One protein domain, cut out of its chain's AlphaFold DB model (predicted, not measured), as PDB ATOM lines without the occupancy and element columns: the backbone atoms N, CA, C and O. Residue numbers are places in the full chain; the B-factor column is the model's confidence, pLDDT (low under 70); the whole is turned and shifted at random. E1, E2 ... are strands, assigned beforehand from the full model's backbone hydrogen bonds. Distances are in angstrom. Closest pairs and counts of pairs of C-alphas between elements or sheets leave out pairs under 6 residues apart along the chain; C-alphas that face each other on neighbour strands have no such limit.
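Overview. This is residues 680 to 740 of the 745 residues of an uncharacterized protein of Capronia epimyces CBS 606.96 (UniProt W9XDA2). A small sandwich of strands: a strongly twisted sheet of five strands, E2 E3 E4 E7 E8, is partly covered by a sheet of three short strands, E1 E6 E5, with the strands of the two crossed. The hairpin E7 and E8 lies at the end away from the small sheet. The 61 printed residues hold eight named strands, E1 to E8 along the chain, and no named helix: the class is all strand. The larger sheet is antiparallel, the smaller mixed. The whole is compact, with a radius of gyration of the C-alphas of 10.8 A, yet elongated, spanning 36 by 23 by 19 A.

Along the chain. E1 is residues 680 to 682, from C-alpha 680 at (-48.349, 54.148, -10.031). E2, residues 689 to 692, is 10.3 A long, and E3, residues 697 to 700, 10.1 A. E4, residues 703 to 710, is 15.5 A long and bends by 71 degrees at residue 706. E5 is residues 714 to 716 and E6 residues 722 to 724. E7, residues 730 to 733, is 9.5 A long; E8, residues 736 to 739, is 9.9 A long and ends at C-alpha 739 at (-44.211, 48.181, 11.796).

Arrangement. E1 and E6 are parallel, with N 682 and O 722 2.8 A apart. E5 and E6 form a hairpin, with N 715 and O 723 at 2.9 A. E2, E3 and E4 form a meander, each strand the antiparallel neighbour of the one before: N 691 and O 699 are 2.9 A apart, N 698 and O 709 2.8 A. E4 and E7 are antiparallel, with N 707 and O 730 at 2.9 A. In the hairpin E7 and E8, N 731 and O 738 are 2.8 A apart. The two sheets' strands stand at 72 degrees.

Size, cuts and confidence. The C-alphas of Pro 718 and Asn 736, the two farthest apart, are 35.7 A from each other. The printed part has no cut and no long link. The pLDDT is under 70 at residues 726 to 728, 734 to 737 and 740.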
ATOM      1  N   PRO A 680     -47.676  53.219 -10.922       96.56
ATOM      2  CA  PRO A 680     -48.349  54.148 -10.031       96.56
ATOM      3  C   PRO A 680     -49.179  53.410  -8.987       96.56
ATOM      4  O   PRO A 680     -49.861  52.436  -9.308       96.56
ATOM      5  N   CYS A 681     -49.131  53.893  -7.753       94.19
ATOM      6  CA  CYS A 681     -49.885  53.322  -6.654       94.19
ATOM      7  C   CYS A 681     -50.883  54.304  -6.072       94.19
ATOM      8  O   CYS A 681     -50.560  55.463  -5.827       94.19
ATOM      9  N   VAL A 682     -52.080  53.801  -5.799       91.38
ATOM     10  CA  VAL A 682     -53.107  54.495  -5.031       91.38
ATOM     11  C   VAL A 682     -53.171  53.807  -3.671       91.38
ATOM     12  O   VAL A 682     -53.606  52.662  -3.565       91.38
ATOM     13  N   ASN A 683     -52.650  54.477  -2.645       89.50
ATOM     14  CA  ASN A 683     -52.647  54.009  -1.260       89.50
ATOM     15  C   ASN A 683     -52.724  55.204  -0.298       89.50
ATOM     16  O   ASN A 683     -52.408  56.335  -0.665       89.50
ATOM     17  N   GLU A 684     -53.100  54.941   0.950       85.00
ATOM     18  CA  GLU A 684     -53.227  55.963   2.004       85.00
ATOM     19  C   GLU A 684     -51.874  56.512   2.488       85.00
ATOM     20  O   GLU A 684     -51.807  57.545   3.151       85.00
ATOM     21  N   TRP A 685     -50.779  55.841   2.129       81.75
ATOM     22  CA  TRP A 685     -49.413  56.173   2.536       81.75
ATOM     23  C   TRP A 685     -48.746  57.196   1.615       81.75
ATOM     24  O   TRP A 685     -47.592  57.559   1.838       81.75
ATOM     25  N   ASN A 686     -49.463  57.654   0.582       87.56
ATOM     26  CA  ASN A 686     -48.977  58.587  -0.430       87.56
ATOM     27  C   ASN A 686     -47.688  58.094  -1.127       87.56
ATOM     28  O   ASN A 686     -46.841  58.894  -1.525       87.56
ATOM     29  N   ILE A 687     -47.520  56.769  -1.252       90.12
ATOM     30  CA  ILE A 687     -46.384  56.162  -1.955       90.12
ATOM     31  C   ILE A 687     -46.716  56.136  -3.452       90.12
ATOM     32  O   ILE A 687     -47.617  55.392  -3.848       90.12
ATOM     33  N   PRO A 688     -46.004  56.913  -4.291       89.94
ATOM     34  CA  PRO A 688     -46.433  57.178  -5.661       89.94
ATOM     35  C   PRO A 688     -46.188  56.006  -6.614       89.94
ATOM     36  O   PRO A 688     -46.871  55.904  -7.630       89.94
ATOM     37  N   LEU A 689     -45.216  55.138  -6.316       96.94
ATOM     38  CA  LEU A 689     -44.838  54.000  -7.150       96.94
ATOM     39  C   LEU A 689     -44.644  52.760  -6.277       96.94
ATOM     40  O   LEU A 689     -43.869  52.805  -5.320       96.94
ATOM     41  N   CYS A 690     -45.267  51.642  -6.642       96.38
ATOM     42  CA  CYS A 690     -44.968  50.347  -6.031       96.38
ATOM     43  C   CYS A 690     -44.476  49.340  -7.057       96.38
ATOM     44  O   CYS A 690     -44.671  49.484  -8.264       96.38
ATOM     45  N   GLN A 691     -43.842  48.296  -6.542       96.69
ATOM     46  CA  GLN A 691     -43.362  47.172  -7.316       96.69
ATOM     47  C   GLN A 691     -43.867  45.866  -6.706       96.69
ATOM     48  O   GLN A 691     -43.673  45.604  -5.517       96.69
ATOM     49  N   GLU A 692     -44.501  45.048  -7.542       94.75
ATOM     50  CA  GLU A 692     -44.802  43.654  -7.230       94.75
ATOM     51  C   GLU A 692     -43.520  42.824  -7.279       94.75
ATOM     52  O   GLU A 692     -42.731  42.919  -8.224       94.75
ATOM     53  N   LEU A 693     -43.310  41.999  -6.258       93.12
ATOM     54  CA  LEU A 693     -42.201  41.059  -6.193       93.12
ATOM     55  C   LEU A 693     -42.705  39.615  -6.242       93.12
ATOM     56  O   LEU A 693     -43.838  39.304  -5.873       93.12
ATOM     57  N   SER A 694     -41.818  38.712  -6.663       88.88
ATOM     58  CA  SER A 694     -42.101  37.277  -6.811       88.88
ATOM     59  C   SER A 694     -42.443  36.563  -5.498       88.88
ATOM     60  O   SER A 694     -42.913  35.431  -5.488       88.88
ATOM     61  N   ASP A 695     -42.179  37.200  -4.356       88.56
ATOM     62  CA  ASP A 695     -42.554  36.687  -3.036       88.56
ATOM     63  C   ASP A 695     -44.025  36.969  -2.677       88.56
ATOM     64  O   ASP A 695     -44.464  36.641  -1.577       88.56
ATOM     65  N   GLY A 696     -44.794  37.574  -3.590       88.25
ATOM     66  CA  GLY A 696     -46.194  37.915  -3.362       88.25
ATOM     67  C   GLY A 696     -46.409  39.262  -2.674       88.25
ATOM     68  O   GLY A 696     -47.562  39.608  -2.408       88.25
ATOM     69  N   THR A 697     -45.347  40.016  -2.385       93.25
ATOM     70  CA  THR A 697     -45.441  41.327  -1.731       93.25
ATOM     71  C   THR A 697     -45.466  42.474  -2.736       93.25
ATOM     72  O   THR A 697     -44.888  42.393  -3.821       93.25
ATOM     73  N   ILE A 698     -46.126  43.564  -2.350       94.75
ATOM     74  CA  ILE A 698     -46.090  44.849  -3.047       94.75
ATOM     75  C   ILE A 698     -45.332  45.824  -2.167       94.75
ATOM     76  O   ILE A 698     -45.681  46.038  -1.003       94.75
ATOM     77  N   ARG A 699     -44.262  46.390  -2.718       95.44
ATOM     78  CA  ARG A 699     -43.302  47.201  -1.970       95.44
ATOM     79  C   ARG A 699     -43.151  48.585  -2.572       95.44
ATOM     80  O   ARG A 699     -43.411  48.765  -3.758       95.44
ATOM     81  N   ASP A 700     -42.700  49.543  -1.771       95.38
ATOM     82  CA  ASP A 700     -42.333  50.871  -2.272       95.38
ATOM     83  C   ASP A 700     -41.212  50.722  -3.304       95.38
ATOM     84  O   ASP A 700     -40.143  50.189  -3.003       95.38
ATOM     85  N   ALA A 701     -41.442  51.194  -4.529       95.56
ATOM     86  CA  ALA A 701     -40.450  51.102  -5.593       95.56
ATOM     87  C   ALA A 701     -39.182  51.926  -5.298       95.56
ATOM     88  O   ALA A 701     -38.109  51.619  -5.817       95.56
ATOM     89  N   SER A 702     -39.292  52.954  -4.453       94.81
ATOM     90  CA  SER A 702     -38.161  53.761  -3.979       94.81
ATOM     91  C   SER A 702     -37.399  53.069  -2.848       94.81
ATOM     92  O   SER A 702     -36.214  53.337  -2.641       94.81
ATOM     93  N   ASN A 703     -38.066  52.171  -2.115       94.88
ATOM     94  CA  ASN A 703     -37.508  51.442  -0.987       94.88
ATOM     95  C   ASN A 703     -38.117  50.036  -0.860       94.88
ATOM     96  O   ASN A 703     -39.021  49.794  -0.057       94.88
ATOM     97  N   LEU A 704     -37.531  49.071  -1.574       93.38
ATOM     98  CA  LEU A 704     -37.979  47.672  -1.593       93.38
ATOM     99  C   LEU A 704     -37.903  46.955  -0.227       93.38
ATOM    100  O   LEU A 704     -38.212  45.770  -0.157       93.38
ATOM    101  N   SER A 705     -37.480  47.602   0.863       93.88
ATOM    102  CA  SER A 705     -37.598  47.043   2.223       93.88
ATOM    103  C   SER A 705     -38.980  47.260   2.852       93.88
ATOM    104  O   SER A 705     -39.356  46.522   3.764       93.88
ATOM    105  N   THR A 706     -39.739  48.243   2.358       91.88
ATOM    106  CA  THR A 706     -41.060  48.607   2.882       91.88
ATOM    107  C   THR A 706     -42.132  47.844   2.124       91.88
ATOM    108  O   THR A 706     -42.358  48.094   0.940       91.88
ATOM    109  N   VAL A 707     -42.786  46.905   2.802       93.25
ATOM    110  CA  VAL A 707     -43.945  46.186   2.271       93.25
ATOM    111  C   VAL A 707     -45.188  47.011   2.566       93.25
ATOM    112  O   VAL A 707     -45.446  47.342   3.719       93.25
ATOM    113  N   ILE A 708     -45.934  47.352   1.520       93.19
ATOM    114  CA  ILE A 708     -47.144  48.182   1.595       93.19
ATOM    115  C   ILE A 708     -48.394  47.300   1.518       93.19
ATOM    116  O   ILE A 708     -49.434  47.639   2.068       93.19
ATOM    117  N   GLY A 709     -48.286  46.142   0.867       91.94
ATOM    118  CA  GLY A 709     -49.368  45.175   0.771       91.94
ATOM    119  C   GLY A 709     -48.905  43.857   0.171       91.94
ATOM    120  O   GLY A 709     -47.710  43.602   0.001       91.94
ATOM    121  N   THR A 710     -49.866  43.012  -0.175       91.75
ATOM    122  CA  THR A 710     -49.627  41.761  -0.897       91.75
ATOM    123  C   THR A 710     -50.399  41.769  -2.206       91.75
ATOM    124  O   THR A 710     -51.377  42.496  -2.349       91.75
ATOM    125  N   ILE A 711     -49.992  40.938  -3.162       84.88
ATOM    126  CA  ILE A 711     -50.679  40.816  -4.458       84.88
ATOM    127  C   ILE A 711     -52.147  40.390  -4.278       84.88
ATOM    128  O   ILE A 711     -53.001  40.779  -5.062       84.88
ATOM    129  N   ASN A 712     -52.463  39.655  -3.208       80.94
ATOM    130  CA  ASN A 712     -53.834  39.231  -2.909       80.94
ATOM    131  C   ASN A 712     -54.712  40.360  -2.339       80.94
ATOM    132  O   ASN A 712     -55.928  40.217  -2.318       80.94
ATOM    133  N   SER A 713     -54.108  41.454  -1.866       82.88
ATOM    134  CA  SER A 713     -54.796  42.621  -1.295       82.88
ATOM    135  C   SER A 713     -54.732  43.839  -2.228       82.88
ATOM    136  O   SER A 713     -54.813  44.979  -1.771       82.88
ATOM    137  N   ALA A 714     -54.502  43.610  -3.522       87.56
ATOM    138  CA  ALA A 714     -54.265  44.653  -4.507       87.56
ATOM    139  C   ALA A 714     -55.128  44.469  -5.751       87.56
ATOM    140  O   ALA A 714     -55.395  43.349  -6.186       87.56
ATOM    141  N   TRP A 715     -55.539  45.590  -6.332       89.19
ATOM    142  CA  TRP A 715     -56.404  45.641  -7.502       89.19
ATOM    143  C   TRP A 715     -55.702  46.402  -8.623       89.19
ATOM    144  O   TRP A 715     -55.192  47.506  -8.419       89.19
ATOM    145  N   VAL A 716     -55.685  45.822  -9.824       85.44
ATOM    146  CA  VAL A 716     -55.139  46.482 -11.014       85.44
ATOM    147  C   VAL A 716     -56.201  47.389 -11.624       85.44
ATOM    148  O   VAL A 716     -57.236  46.925 -12.100       85.44
ATOM    149  N   MET A 717     -55.939  48.691 -11.632       85.31
ATOM    150  CA  MET A 717     -56.829  49.693 -12.211       85.31
ATOM    151  C   MET A 717     -56.690  49.737 -13.746       85.31
ATOM    152  O   MET A 717     -55.612  49.449 -14.276       85.31
ATOM    153  N   PRO A 718     -57.724  50.174 -14.498       79.50
ATOM    154  CA  PRO A 718     -57.680  50.233 -15.966       79.50
ATOM    155  C   PRO A 718     -56.562  51.106 -16.559       79.50
ATOM    156  O   PRO A 718     -56.156  50.909 -17.701       79.50
ATOM    157  N   ASN A 719     -56.062  52.079 -15.798       83.94
ATOM    158  CA  ASN A 719     -54.937  52.943 -16.169       83.94
ATOM    159  C   ASN A 719     -53.556  52.298 -15.901       83.94
ATOM    160  O   ASN A 719     -52.538  52.962 -16.093       83.94
ATOM    161  N   GLY A 720     -53.512  51.046 -15.430       84.75
ATOM    162  CA  GLY A 720     -52.286  50.332 -15.072       84.75
ATOM    163  C   GLY A 720     -51.717  50.674 -13.692       84.75
ATOM    164  O   GLY A 720     -50.590  50.278 -13.407       84.75
ATOM    165  N   SER A 721     -52.447  51.409 -12.840       91.12
ATOM    166  CA  SER A 721     -52.045  51.646 -11.445       91.12
ATOM    167  C   SER A 721     -52.504  50.524 -10.512       91.12
ATOM    168  O   SER A 721     -53.533  49.898 -10.759       91.12
ATOM    169  N   LEU A 722     -51.793  50.319  -9.404       92.44
ATOM    170  CA  LEU A 722     -52.200  49.409  -8.332       92.44
ATOM    171  C   LEU A 722     -52.960  50.165  -7.241       92.44
ATOM    172  O   LEU A 722     -52.430  51.105  -6.649       92.44
ATOM    173  N   LEU A 723     -54.190  49.742  -6.962       91.75
ATOM    174  CA  LEU A 723     -54.949  50.156  -5.786       91.75
ATOM    175  C   LEU A 723     -54.695  49.145  -4.664       91.75
ATOM    176  O   LEU A 723     -54.934  47.951  -4.843       91.75
ATOM    177  N   LEU A 724     -54.190  49.619  -3.527       89.94
ATOM    178  CA  LEU A 724     -53.895  48.784  -2.361       89.94
ATOM    179  C   LEU A 724     -54.964  49.005  -1.294       89.94
ATOM    180  O   LEU A 724     -55.153  50.138  -0.851       89.94
ATOM    181  N   ASP A 725     -55.634  47.927  -0.883       75.56
ATOM    182  CA  ASP A 725     -56.561  47.957   0.251       75.56
ATOM    183  C   ASP A 725     -55.783  48.101   1.575       75.56
ATOM    184  O   ASP A 725     -54.594  47.771   1.630       75.56
ATOM    185  N   ARG A 726     -56.426  48.633   2.623       62.44
ATOM    186  CA  ARG A 726     -55.837  49.120   3.889       62.44
ATOM    187  C   ARG A 726     -54.962  48.081   4.614       62.44
ATOM    188  O   ARG A 726     -55.367  47.452   5.585       62.44
ATOM    189  N   GLY A 727     -53.708  47.951   4.185       60.03
ATOM    190  CA  GLY A 727     -52.653  47.216   4.877       60.03
ATOM    191  C   GLY A 727     -51.805  48.144   5.747       60.03
ATOM    192  O   GLY A 727     -51.440  49.244   5.327       60.03
ATOM    193  N   MET A 728     -51.453  47.703   6.960       68.00
ATOM    194  CA  MET A 728     -50.423  48.382   7.751       68.00
ATOM    195  C   MET A 728     -49.035  48.020   7.196       68.00
ATOM    196  O   MET A 728     -48.662  46.844   7.244       68.00
ATOM    197  N   PRO A 729     -48.258  48.987   6.680       75.25
ATOM    198  CA  PRO A 729     -46.967  48.731   6.087       75.25
ATOM    199  C   PRO A 729     -45.983  48.290   7.159       75.25
ATOM    200  O   PRO A 729     -46.016  48.724   8.317       75.25
ATOM    201  N   TYR A 730     -45.062  47.434   6.754       82.50
ATOM    202  CA  TYR A 730     -44.002  46.950   7.617       82.50
ATOM    203  C   TYR A 730     -42.678  46.920   6.868       82.50
ATOM    204  O   TYR A 730     -42.612  46.727   5.654       82.50
ATOM    205  N   VAL A 731     -41.604  47.123   7.618       80.19
ATOM    206  CA  VAL A 731     -40.236  47.007   7.132       80.19
ATOM    207  C   VAL A 731     -39.746  45.604   7.460       80.19
ATOM    208  O   VAL A 731     -39.755  45.184   8.622       80.19
ATOM    209  N   ALA A 732     -39.334  44.873   6.426       73.12
ATOM    210  CA  ALA A 732     -38.723  43.559   6.567       73.12
ATOM    211  C   ALA A 732     -37.193  43.693   6.481       73.12
ATOM    212  O   ALA A 732     -36.629  43.741   5.388       73.12
ATOM    213  N   GLU A 733     -36.513  43.725   7.630       76.38
ATOM    214  CA  GLU A 733     -35.048  43.683   7.712       76.38
ATOM    215  C   GLU A 733     -34.599  42.348   8.311       76.38
ATOM    216  O   GLU A 733     -34.810  42.089   9.492       76.38
ATOM    217  N   ASN A 734     -33.953  41.497   7.503       53.53
ATOM    218  CA  ASN A 734     -33.223  40.304   7.956       53.53
ATOM    219  C   ASN A 734     -33.945  39.509   9.063       53.53
ATOM    220  O   ASN A 734     -33.426  39.368  10.168       53.53
ATOM    221  N   THR A 735     -35.136  38.987   8.750       56.44
ATOM    222  CA  THR A 735     -36.057  38.213   9.620       56.44
ATOM    223  C   THR A 735     -36.831  38.985  10.693       56.44
ATOM    224  O   THR A 735     -37.812  38.449  11.201       56.44
ATOM    225  N   ASN A 736     -36.494  40.246  10.973       60.53
ATOM    226  CA  ASN A 736     -37.288  41.085  11.864       60.53
ATOM    227  C   ASN A 736     -38.321  41.885  11.063       60.53
ATOM    228  O   ASN A 736     -37.986  42.628  10.139       60.53
ATOM    229  N   VAL A 737     -39.588  41.723  11.441       68.38
ATOM    230  CA  VAL A 737     -40.705  42.519  10.929       68.38
ATOM    231  C   VAL A 737     -40.942  43.652  11.917       68.38
ATOM    232  O   VAL A 737     -41.262  43.405  13.079       68.38
ATOM    233  N   THR A 738     -40.762  44.893  11.475       73.69
ATOM    234  CA  THR A 738     -41.079  46.078  12.283       73.69
ATOM    235  C   THR A 738     -42.147  46.897  11.585       73.69
ATOM    236  O   THR A 738     -42.098  47.094  10.374       73.69
ATOM    237  N   GLN A 739     -43.144  47.350  12.340       71.69
ATOM    238  CA  GLN A 739     -44.211  48.181  11.796       71.69
ATOM    239  C   GLN A 739     -43.618  49.502  11.297       71.69
ATOM    240  O   GLN A 739     -42.889  50.175  12.031       71.69
ATOM    241  N   ALA A 740     -43.910  49.865  10.047       65.50
ATOM    242  CA  ALA A 740     -43.453  51.130   9.502       65.50
ATOM    243  C   ALA A 740     -44.261  52.256  10.154       65.50
ATOM    244  O   ALA A 740     -45.493  52.243  10.162       65.50
TER     245      ALA A 740